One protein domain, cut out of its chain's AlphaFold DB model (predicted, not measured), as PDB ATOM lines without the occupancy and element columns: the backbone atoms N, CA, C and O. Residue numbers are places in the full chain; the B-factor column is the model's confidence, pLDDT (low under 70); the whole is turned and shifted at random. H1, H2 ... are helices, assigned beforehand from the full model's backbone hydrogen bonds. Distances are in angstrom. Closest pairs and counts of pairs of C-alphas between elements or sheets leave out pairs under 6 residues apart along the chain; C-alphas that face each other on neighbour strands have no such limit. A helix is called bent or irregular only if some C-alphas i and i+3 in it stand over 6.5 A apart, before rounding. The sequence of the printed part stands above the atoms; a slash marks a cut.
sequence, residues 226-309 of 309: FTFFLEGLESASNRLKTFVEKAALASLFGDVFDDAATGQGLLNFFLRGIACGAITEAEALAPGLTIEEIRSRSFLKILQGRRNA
ATOM      1  N   PHE A 226      64.164   5.969  39.062       97.94
ATOM      2  CA  PHE A 226      63.149   4.919  39.145       97.94
ATOM      3  C   PHE A 226      63.249   4.143  40.456       97.94
ATOM      4  O   PHE A 226      62.231   3.958  41.116       97.94
ATOM      5  N   THR A 227      64.455   3.759  40.883       98.44
ATOM      6  CA  THR A 227      64.664   3.103  42.180       98.44
ATOM      7  C   THR A 227      64.110   3.951  43.324       98.44
ATOM      8  O   THR A 227      63.359   3.430  44.140       98.44
ATOM      9  N   PHE A 228      64.385   5.259  43.354       98.19
ATOM     10  CA  PHE A 228      63.896   6.152  44.407       98.19
ATOM     11  C   PHE A 228      62.364   6.153  44.545       98.19
ATOM     12  O   PHE A 228      61.847   6.095  45.662       98.19
ATOM     13  N   PHE A 229      61.629   6.219  43.431       97.94
ATOM     14  CA  PHE A 229      60.163   6.224  43.470       97.94
ATOM     15  C   PHE A 229      59.575   4.831  43.698       97.94
ATOM     16  O   PHE A 229      58.631   4.701  44.471       97.94
ATOM     17  N   LEU A 230      60.133   3.790  43.082       97.50
ATOM     18  CA  LEU A 230      59.623   2.426  43.228       97.50
ATOM     19  C   LEU A 230      59.850   1.877  44.643       97.50
ATOM     20  O   LEU A 230      58.935   1.291  45.212       97.50
ATOM     21  N   GLU A 231      61.014   2.127  45.256       96.94
ATOM     22  CA  GLU A 231      61.277   1.736  46.653       96.94
ATOM     23  C   GLU A 231      60.373   2.487  47.644       96.94
ATOM     24  O   GLU A 231      59.993   1.946  48.681       96.94
ATOM     25  N   GLY A 232      60.011   3.737  47.336       94.75
ATOM     26  CA  GLY A 232      59.142   4.552  48.185       94.75
ATOM     27  C   GLY A 232      57.644   4.276  48.019       94.75
ATOM     28  O   GLY A 232      56.862   4.698  48.875       94.75
ATOM     29  N   LEU A 233      57.234   3.596  46.941       95.69
ATOM     30  CA  LEU A 233      55.840   3.527  46.501       95.69
ATOM     31  C   LEU A 233      54.922   2.882  47.540       95.69
ATOM     32  O   LEU A 233      53.923   3.485  47.922       95.69
ATOM     33  N   GLU A 234      55.256   1.687  48.026       95.00
ATOM     34  CA  GLU A 234      54.405   0.957  48.975       95.00
ATOM     35  C   GLU A 234      54.189   1.758  50.269       95.00
ATOM     36  O   GLU A 234      53.057   1.970  50.711       95.00
ATOM     37  N   SER A 235      55.278   2.276  50.846       92.69
ATOM     38  CA  SER A 235      55.225   3.074  52.072       92.69
ATOM     39  C   SER A 235      54.428   4.370  51.879       92.69
ATOM     40  O   SER A 235      53.574   4.699  52.706       92.69
ATOM     41  N   ALA A 236      54.663   5.095  50.780       93.12
ATOM     42  CA  ALA A 236      53.949   6.333  50.475       93.12
ATOM     43  C   ALA A 236      52.453   6.088  50.229       93.12
ATOM     44  O   ALA A 236      51.627   6.849  50.736       93.12
ATOM     45  N   SER A 237      52.100   5.010  49.523       93.00
ATOM     46  CA  SER A 237      50.714   4.608  49.253       93.00
ATOM     47  C   SER A 237      49.954   4.293  50.531       93.00
ATOM     48  O   SER A 237      48.878   4.846  50.753       93.00
ATOM     49  N   ASN A 238      50.534   3.477  51.413       91.50
ATOM     50  CA  ASN A 238      49.907   3.128  52.687       91.50
ATOM     51  C   ASN A 238      49.699   4.368  53.565       91.50
ATOM     52  O   ASN A 238      48.611   4.575  54.103       91.50
ATOM     53  N   ARG A 239      50.709   5.244  53.654       90.25
ATOM     54  CA  ARG A 239      50.610   6.495  54.420       90.25
ATOM     55  C   ARG A 239      49.551   7.435  53.856       90.25
ATOM     56  O   ARG A 239      48.774   7.986  54.631       90.25
ATOM     57  N   LEU A 240      49.502   7.609  52.534       88.44
ATOM     58  CA  LEU A 240      48.513   8.467  51.885       88.44
ATOM     59  C   LEU A 240      47.096   7.917  52.066       88.44
ATOM     60  O   LEU A 240      46.195   8.683  52.392       88.44
ATOM     61  N   LYS A 241      46.912   6.599  51.950       89.25
ATOM     62  CA  LYS A 241      45.623   5.941  52.186       89.25
ATOM     63  C   LYS A 241      45.118   6.171  53.607       89.25
ATOM     64  O   LYS A 241      44.016   6.679  53.789       89.25
ATOM     65  N   THR A 242      45.949   5.887  54.612       85.75
ATOM     66  CA  THR A 242      45.600   6.142  56.019       85.75
ATOM     67  C   THR A 242      45.265   7.611  56.259       85.75
ATOM     68  O   THR A 242      44.353   7.924  57.022       85.75
ATOM     69  N   PHE A 243      45.986   8.525  55.609       82.44
ATOM     70  CA  PHE A 243      45.708   9.951  55.709       82.44
ATOM     71  C   PHE A 243      44.322  10.290  55.156       82.44
ATOM     72  O   PHE A 243      43.529  10.965  55.812       82.44
ATOM     73  N   VAL A 244      44.025   9.813  53.948       82.44
ATOM     74  CA  VAL A 244      42.759  10.045  53.254       82.44
ATOM     75  C   VAL A 244      41.573   9.492  54.054       82.44
ATOM     76  O   VAL A 244      40.570  10.186  54.223       82.44
ATOM     77  N   GLU A 245      41.705   8.285  54.606       83.25
ATOM     78  CA  GLU A 245      40.692   7.659  55.464       83.25
ATOM     79  C   GLU A 245      40.448   8.473  56.746       83.25
ATOM     80  O   GLU A 245      39.301   8.740  57.109       83.25
ATOM     81  N   LYS A 246      41.515   8.945  57.408       78.44
ATOM     82  CA  LYS A 246      41.400   9.800  58.602       78.44
ATOM     83  C   LYS A 246      40.758  11.151  58.300       78.44
ATOM     84  O   LYS A 246      39.948  11.621  59.094       78.44
ATOM     85  N   ALA A 247      41.090  11.769  57.169       71.88
ATOM     86  CA  ALA A 247      40.508  13.042  56.757       71.88
ATOM     87  C   ALA A 247      38.989  12.947  56.540       71.88
ATOM     88  O   ALA A 247      38.248  13.851  56.940       71.88
ATOM     89  N   ALA A 248      38.515  11.838  55.963       71.12
ATOM     90  CA  ALA A 248      37.086  11.577  55.825       71.12
ATOM     91  C   ALA A 248      36.397  11.503  57.199       71.12
ATOM     92  O   ALA A 248      35.364  12.134  57.392       71.12
ATOM     93  N   LEU A 249      37.008  10.821  58.176       68.56
ATOM     94  CA  LEU A 249      36.474  10.704  59.540       68.56
ATOM     95  C   LEU A 249      36.512  12.029  60.319       68.56
ATOM     96  O   LEU A 249      35.540  12.370  60.983       68.56
ATOM     97  N   ALA A 250      37.596  12.805  60.229       62.75
ATOM     98  CA  ALA A 250      37.732  14.087  60.934       62.75
ATOM     99  C   ALA A 250      36.694  15.128  60.476       62.75
ATOM    100  O   ALA A 250      36.227  15.940  61.275       62.75
ATOM    101  N   SER A 251      36.265  15.050  59.214       56.94
ATOM    102  CA  SER A 251      35.180  15.874  58.667       56.94
ATOM    103  C   SER A 251      33.852  15.689  59.424       56.94
ATOM    104  O   SER A 251      33.067  16.633  59.481       56.94
ATOM    105  N   LEU A 252      33.628  14.530  60.065       53.72
ATOM    106  CA  LEU A 252      32.462  14.274  60.926       53.72
ATOM    107  C   LEU A 252      32.591  14.848  62.347       53.72
ATOM    108  O   LEU A 252      31.571  15.054  62.999       53.72
ATOM    109  N   PHE A 253      33.808  15.102  62.838       49.50
ATOM    110  CA  PHE A 253      34.061  15.465  64.242       49.50
ATOM    111  C   PHE A 253      34.615  16.885  64.444       49.50
ATOM    112  O   PHE A 253      34.869  17.285  65.575       49.50
ATOM    113  N   GLY A 254      34.753  17.676  63.376       48.00
ATOM    114  CA  GLY A 254      34.981  19.124  63.455       48.00
ATOM    115  C   GLY A 254      36.405  19.579  63.798       48.00
ATOM    116  O   GLY A 254      36.660  20.780  63.742       48.00
ATOM    117  N   ASP A 255      37.336  18.665  64.080       46.88
ATOM    118  CA  ASP A 255      38.726  19.005  64.402       46.88
ATOM    119  C   ASP A 255      39.595  19.121  63.141       46.88
ATOM    120  O   ASP A 255      39.653  18.224  62.293       46.88
ATOM    121  N   VAL A 256      40.283  20.256  62.995       47.56
ATOM    122  CA  VAL A 256      41.217  20.502  61.891       47.56
ATOM    123  C   VAL A 256      42.478  19.679  62.137       47.56
ATOM    124  O   VAL A 256      43.280  19.982  63.011       47.56
ATOM    125  N   PHE A 257      42.641  18.621  61.351       53.88
ATOM    126  CA  PHE A 257      43.801  17.740  61.406       53.88
ATOM    127  C   PHE A 257      45.080  18.480  60.951       53.88
ATOM    128  O   PHE A 257      45.162  18.945  59.811       53.88
ATOM    129  N   ASP A 258      46.081  18.556  61.832       54.56
ATOM    130  CA  ASP A 258      47.333  19.344  61.743       54.56
ATOM    131  C   ASP A 258      48.388  18.786  60.748       54.56
ATOM    132  O   ASP A 258      49.585  19.039  60.851       54.56
ATOM    133  N   ASP A 259      47.969  17.976  59.769       68.81
ATOM    134  CA  ASP A 259      48.866  17.101  58.989       68.81
ATOM    135  C   ASP A 259      48.914  17.455  57.483       68.81
ATOM    136  O   ASP A 259      49.488  16.740  56.657       68.81
ATOM    137  N   ALA A 260      48.324  18.588  57.074       75.38
ATOM    138  CA  ALA A 260      48.260  19.001  55.663       75.38
ATOM    139  C   ALA A 260      49.648  19.107  54.998       75.38
ATOM    140  O   ALA A 260      49.782  18.846  53.802       75.38
ATOM    141  N   ALA A 261      50.689  19.441  55.769       81.88
ATOM    142  CA  ALA A 261      52.070  19.479  55.294       81.88
ATOM    143  C   ALA A 261      52.600  18.083  54.914       81.88
ATOM    144  O   ALA A 261      53.184  17.917  53.839       81.88
ATOM    145  N   THR A 262      52.348  17.062  55.738       84.00
ATOM    146  CA  THR A 262      52.715  15.670  55.425       84.00
ATOM    147  C   THR A 262      51.920  15.155  54.234       84.00
ATOM    148  O   THR A 262      52.500  14.549  53.332       84.00
ATOM    149  N   GLY A 263      50.615  15.449  54.186       88.19
ATOM    150  CA  GLY A 263      49.758  15.129  53.041       88.19
ATOM    151  C   GLY A 263      50.276  15.760  51.744       88.19
ATOM    152  O   GLY A 263      50.376  15.084  50.720       88.19
ATOM    153  N   GLN A 264      50.716  17.022  51.791       91.25
ATOM    154  CA  GLN A 264      51.339  17.692  50.648       91.25
ATOM    155  C   GLN A 264      52.666  17.037  50.244       91.25
ATOM    156  O   GLN A 264      52.940  16.906  49.050       91.25
ATOM    157  N   GLY A 265      53.486  16.602  51.204       91.31
ATOM    158  CA  GLY A 265      54.715  15.852  50.936       91.31
ATOM    159  C   GLY A 265      54.450  14.540  50.191       91.31
ATOM    160  O   GLY A 265      55.100  14.264  49.181       91.31
ATOM    161  N   LEU A 266      53.450  13.775  50.638       92.38
ATOM    162  CA  LEU A 266      53.014  12.537  49.986       92.38
ATOM    163  C   LEU A 266      52.445  12.808  48.588       92.38
ATOM    164  O   LEU A 266      52.847  12.160  47.626       92.38
ATOM    165  N   LEU A 267      51.585  13.817  48.435       93.19
ATOM    166  CA  LEU A 267      51.055  14.214  47.128       93.19
ATOM    167  C   LEU A 267      52.180  14.609  46.157       93.19
ATOM    168  O   LEU A 267      52.189  14.186  45.001       93.19
ATOM    169  N   ASN A 268      53.164  15.376  46.630       93.81
ATOM    170  CA  ASN A 268      54.325  15.767  45.834       93.81
ATOM    171  C   ASN A 268      55.161  14.554  45.392       93.81
ATOM    172  O   ASN A 268      55.698  14.578  44.285       93.81
ATOM    173  N   PHE A 269      55.274  13.509  46.218       95.12
ATOM    174  CA  PHE A 269      55.946  12.261  45.843       95.12
ATOM    175  C   PHE A 269      55.269  11.611  44.627       95.12
ATOM    176  O   PHE A 269      55.940  11.378  43.621       95.12
ATOM    177  N   PHE A 270      53.945  11.423  44.665       95.12
ATOM    178  CA  PHE A 270      53.193  10.844  43.544       95.12
ATOM    179  C   PHE A 270      53.246  11.718  42.291       95.12
ATOM    180  O   PHE A 270      53.519  11.216  41.204       95.12
ATOM    181  N   LEU A 271      53.070  13.036  42.430       94.31
ATOM    182  CA  LEU A 271      53.159  13.972  41.304       94.31
ATOM    183  C   LEU A 271      54.515  13.895  40.591       94.31
ATOM    184  O   LEU A 271      54.565  13.915  39.362       94.31
ATOM    185  N   ARG A 272      55.616  13.796  41.347       95.00
ATOM    186  CA  ARG A 272      56.964  13.661  40.775       95.00
ATOM    187  C   ARG A 272      57.182  12.277  40.154       95.00
ATOM    188  O   ARG A 272      57.765  12.202  39.073       95.00
ATOM    189  N   GLY A 273      56.694  11.213  40.791       95.62
ATOM    190  CA  GLY A 273      56.778   9.850  40.263       95.62
ATOM    191  C   GLY A 273      56.035   9.685  38.936       95.62
ATOM    192  O   GLY A 273      56.597   9.134  37.991       95.62
ATOM    193  N   ILE A 274      54.834  10.262  38.814       94.50
ATOM    194  CA  ILE A 274      54.082  10.317  37.549       94.50
ATOM    195  C   ILE A 274      54.845  11.138  36.510       94.50
ATOM    196  O   ILE A 274      55.021  10.698  35.376       94.50
ATOM    197  N   ALA A 275      55.339  12.324  36.886       91.94
ATOM    198  CA  ALA A 275      56.012  13.225  35.951       91.94
ATOM    199  C   ALA A 275      57.274  12.618  35.311       91.94
ATOM    200  O   ALA A 275      57.603  12.966  34.178       91.94
ATOM    201  N   CYS A 276      57.976  11.723  36.014       92.62
ATOM    202  CA  CYS A 276      59.128  10.999  35.470       92.62
ATOM    203  C   CYS A 276      58.789   9.607  34.903       92.62
ATOM    204  O   CYS A 276      59.674   8.957  34.350       92.62
ATOM    205  N   GLY A 277      57.532   9.164  35.009       94.56
ATOM    206  CA  GLY A 277      57.063   7.864  34.522       94.56
ATOM    207  C   GLY A 277      57.420   6.670  35.412       94.56
ATOM    208  O   GLY A 277      57.229   5.536  34.988       94.56
ATOM    209  N   ALA A 278      57.934   6.903  36.623       96.38
ATOM    210  CA  ALA A 278      58.259   5.839  37.572       96.38
ATOM    211  C   ALA A 278      57.029   5.296  38.317       96.38
ATOM    212  O   ALA A 278      57.076   4.179  38.820       96.38
ATOM    213  N   ILE A 279      55.949   6.080  38.391       96.50
ATOM    214  CA  ILE A 279      54.666   5.688  38.986       96.50
ATOM    215  C   ILE A 279      53.572   5.909  37.941       96.50
ATOM    216  O   ILE A 279      53.507   6.969  37.314       96.50
ATOM    217  N   THR A 280      52.706   4.922  37.752       94.75
ATOM    218  CA  THR A 280      51.540   5.021  36.868       94.75
ATOM    219  C   THR A 280      50.407   5.817  37.516       94.75
ATOM    220  O   THR A 280      50.311   5.921  38.739       94.75
ATOM    221  N   GLU A 281      49.484   6.353  36.710       91.69
ATOM    222  CA  GLU A 281      48.288   7.005  37.262       91.69
ATOM    223  C   GLU A 281      47.467   6.034  38.126       91.69
ATOM    224  O   GLU A 281      47.020   6.411  39.203       91.69
ATOM    225  N   ALA A 282      47.335   4.766  37.719       92.88
ATOM    226  CA  ALA A 282      46.601   3.758  38.484       92.88
ATOM    227  C   ALA A 282      47.200   3.526  39.884       92.88
ATOM    228  O   ALA A 282      46.467   3.500  40.873       92.88
ATOM    229  N   GLU A 283      48.527   3.420  39.987       93.19
ATOM    230  CA  GLU A 283      49.225   3.289  41.274       93.19
ATOM    231  C   GLU A 283      49.055   4.533  42.153       93.19
ATOM    232  O   GLU A 283      48.928   4.409  43.367       93.19
ATOM    233  N   ALA A 284      49.004   5.727  41.558       90.19
ATOM    234  CA  ALA A 284      48.796   6.970  42.297       90.19
ATOM    235  C   ALA A 284      47.349   7.173  42.781       90.19
ATOM    236  O   ALA A 284      47.129   7.895  43.753       90.19
ATOM    237  N   LEU A 285      46.371   6.546  42.121       90.44
ATOM    238  CA  LEU A 285      44.956   6.574  42.510       90.44
ATOM    239  C   LEU A 285      44.621   5.514  43.572       90.44
ATOM    240  O   LEU A 285      43.702   5.713  44.367       90.44
ATOM    241  N   ALA A 286      45.373   4.409  43.630       87.81
ATOM    242  CA  ALA A 286      45.148   3.302  44.565       87.81
ATOM    243  C   ALA A 286      45.034   3.706  46.058       87.81
ATOM    244  O   ALA A 286      44.241   3.088  46.774       87.81
ATOM    245  N   PRO A 287      45.738   4.746  46.556       85.81
ATOM    246  CA  PRO A 287      45.562   5.252  47.920       85.81
ATOM    247  C   PRO A 287      44.219   5.952  48.191       85.81
ATOM    248  O   PRO A 287      43.972   6.358  49.322       85.81
ATOM    249  N   GLY A 288      43.350   6.112  47.188       85.56
ATOM    250  CA  GLY A 288      42.007   6.679  47.343       85.56
ATOM    251  C   GLY A 288      41.881   8.159  46.976       85.56
ATOM    252  O   GLY A 288      40.921   8.800  47.407       85.56
ATOM    253  N   LEU A 289      42.830   8.712  46.210       87.62
ATOM    254  CA  LEU A 289      42.684  10.024  45.567       87.62
ATOM    255  C   LEU A 289      42.063   9.880  44.175       87.62
ATOM    256  O   LEU A 289      42.299   8.884  43.494       87.62
ATOM    257  N   THR A 290      41.317  10.891  43.729       88.31
ATOM    258  CA  THR A 290      40.881  10.999  42.329       88.31
ATOM    259  C   THR A 290      41.926  11.708  41.469       88.31
ATOM    260  O   THR A 290      42.852  12.363  41.961       88.31
ATOM    261  N   ILE A 291      41.775  11.614  40.148       86.44
ATOM    262  CA  ILE A 291      42.691  12.280  39.221       86.44
ATOM    263  C   ILE A 291      42.565  13.808  39.301       86.44
ATOM    264  O   ILE A 291      43.566  14.519  39.194       86.44
ATOM    265  N   GLU A 292      41.363  14.334  39.536       88.44
ATOM    266  CA  GLU A 292      41.095  15.760  39.742       88.44
ATOM    267  C   GLU A 292      41.795  16.273  41.001       88.44
ATOM    268  O   GLU A 292      42.415  17.340  40.986       88.44
ATOM    269  N   GLU A 293      41.756  15.487  42.075       90.75
ATOM    270  CA  GLU A 293      42.419  15.800  43.335       90.75
ATOM    271  C   GLU A 293      43.936  15.851  43.172       90.75
ATOM    272  O   GLU A 293      44.560  16.843  43.558       90.75
ATOM    273  N   ILE A 294      44.534  14.854  42.513       87.69
ATOM    274  CA  ILE A 294      45.968  14.859  42.199       87.69
ATOM    275  C   ILE A 294      46.321  16.093  41.352       87.69
ATOM    276  O   ILE A 294      47.268  16.825  41.660       87.69
ATOM    277  N   ARG A 295      45.522  16.389  40.320       88.75
ATOM    278  CA  ARG A 295      45.720  17.545  39.427       88.75
ATOM    279  C   ARG A 295      45.558  18.894  40.123       88.75
ATOM    280  O   ARG A 295      46.139  19.871  39.651       88.75
ATOM    281  N   SER A 296      44.848  18.961  41.249       90.44
ATOM    282  CA  SER A 296      44.741  20.185  42.055       90.44
ATOM    283  C   SER A 296      46.088  20.635  42.637       90.44
ATOM    284  O   SER A 296      46.255  21.818  42.950       90.44
ATOM    285  N   ARG A 297      47.043  19.696  42.785       91.62
ATOM    286  CA  ARG A 297      48.393  19.880  43.352       91.62
ATOM    287  C   ARG A 297      48.423  20.471  44.765       91.62
ATOM    288  O   ARG A 297      49.489  20.850  45.245       91.62
ATOM    289  N   SER A 298      47.278  20.557  45.434       90.25
ATOM    290  CA  SER A 298      47.144  21.159  46.754       90.25
ATOM    291  C   SER A 298      46.343  20.231  47.639       90.25
ATOM    292  O   SER A 298      45.131  20.086  47.483       90.25
ATOM    293  N   PHE A 299      47.026  19.637  48.607       88.12
ATOM    294  CA  PHE A 299      46.390  18.730  49.544       88.12
ATOM    295  C   PHE A 299      45.331  19.447  50.395       88.12
ATOM    296  O   PHE A 299      44.270  18.897  50.671       88.12
ATOM    297  N   LEU A 300      45.550  20.727  50.710       86.50
ATOM    298  CA  LEU A 300      44.544  21.561  51.366       86.50
ATOM    299  C   LEU A 300      43.258  21.688  50.532       86.50
ATOM    300  O   LEU A 300      42.167  21.570  51.083       86.50
ATOM    301  N   LYS A 301      43.369  21.889  49.210       87.75
ATOM    302  CA  LYS A 301      42.195  21.953  48.322       87.75
ATOM    303  C   LYS A 301      41.453  20.621  48.265       87.75
ATOM    304  O   LYS A 301      40.227  20.631  48.243       87.75
ATOM    305  N   ILE A 302      42.178  19.501  48.282       87.94
ATOM    306  CA  ILE A 302      41.588  18.154  48.352       87.94
ATOM    307  C   ILE A 302      40.743  18.024  49.625       87.94
ATOM    308  O   ILE A 302      39.563  17.687  49.554       87.94
ATOM    309  N   LEU A 303      41.312  18.371  50.786       84.56
ATOM    310  CA  LEU A 303      40.597  18.322  52.065       84.56
ATOM    311  C   LEU A 303      39.360  19.229  52.080       84.56
ATOM    312  O   LEU A 303      38.298  18.816  52.536       84.56
ATOM    313  N   GLN A 304      39.477  20.457  51.569       84.19
ATOM    314  CA  GLN A 304      38.354  21.397  51.489       84.19
ATOM    315  C   GLN A 304      37.245  20.898  50.556       84.19
ATOM    316  O   GLN A 304      36.073  20.997  50.905       84.19
ATOM    317  N   GLY A 305      37.606  20.337  49.397       84.06
ATOM    318  CA  GLY A 305      36.650  19.770  48.447       84.06
ATOM    319  C   GLY A 305      35.847  18.619  49.047       84.06
ATOM    320  O   GLY A 305      34.631  18.594  48.909       84.06
ATOM    321  N   ARG A 306      36.510  17.722  49.788       83.12
ATOM    322  CA  ARG A 306      35.862  16.572  50.439       83.12
ATOM    323  C   ARG A 306      34.949  16.931  51.610       83.12
ATOM    324  O   ARG A 306      34.046  16.166  51.902       83.12
ATOM    325  N   ARG A 307      35.170  18.064  52.285       74.50
ATOM    326  CA  ARG A 307      34.276  18.544  53.360       74.50
ATOM    327  C   ARG A 307      32.967  19.132  52.838       74.50
ATOM    328  O   ARG A 307      32.000  19.196  53.586       74.50
ATOM    329  N   ASN A 308      32.977  19.617  51.600       66.44
ATOM    330  CA  ASN A 308      31.843  20.298  50.979       66.44
ATOM    331  C   ASN A 308      31.008  19.370  50.075       66.44
ATOM    332  O   ASN A 308      30.048  19.847  49.470       66.44
ATOM    333  N   ALA A 309      31.407  18.102  49.942       61.53
ATOM    334  CA  ALA A 309      30.738  17.062  49.160       61.53
ATOM    335  C   ALA A 309      29.938  16.138  50.083       61.53
ATOM    336  O   ALA A 309      28.842  15.712  49.658       61.53
TER     337      ALA A 309
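Overview. This is residues 226 to 309 of the 309 residues of the protein "Phosphoenolpyruvate kinase" of Chthoniobacterales bacterium (UniProt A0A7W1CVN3). H1, a long kinked helix, makes the longest axis; H2 folds back slanting from it as a hairpin. Short H3, H4 and H5 return beside the pair toward H1's end. The printed part has 84 residues, 64 of them in five named helices, H1 to H5 in that order along the chain, with no named strand; its class is all helix, and it is compact, with a radius of gyration of the C-alphas of 12.6 A and spans of 40 by 21 by 19 A.

Along the chain. Find C-alpha 226 at (63.149, 4.919, 39.145); H1 runs 39.8 A to residue 253, kinked 47 degrees near 234, irregular with C-alphas 231 and 234 7.3 A apart. H2 is 260 to 276, 24.3 A; H3 281 to 285; H4 291 to 295; H5 299 to 307, ending at (34.276, 18.544, 53.360).

Arrangement. Hairpin H1 and H2 touch, closest C-alphas Phe 229 and Gly 273, 5.9 A, opposite ways, 38 degrees, only just steep. H5 touches H1 with H1's residues 247 to 251 alone, closest C-alphas Ser 251 and Arg 307, 6.0 A. H3 only just touches H2, 3 pairs within 8 A. H4 touches H5 only at the corner. O i to N i+4 pairs are within hydrogen-bond range throughout H2 to H5, and 20 of 24 in H1.

Size, cuts and confidence. The printed part has no cut and no long link; pLDDT is under 70 at 249 to 259 and 308 to 309.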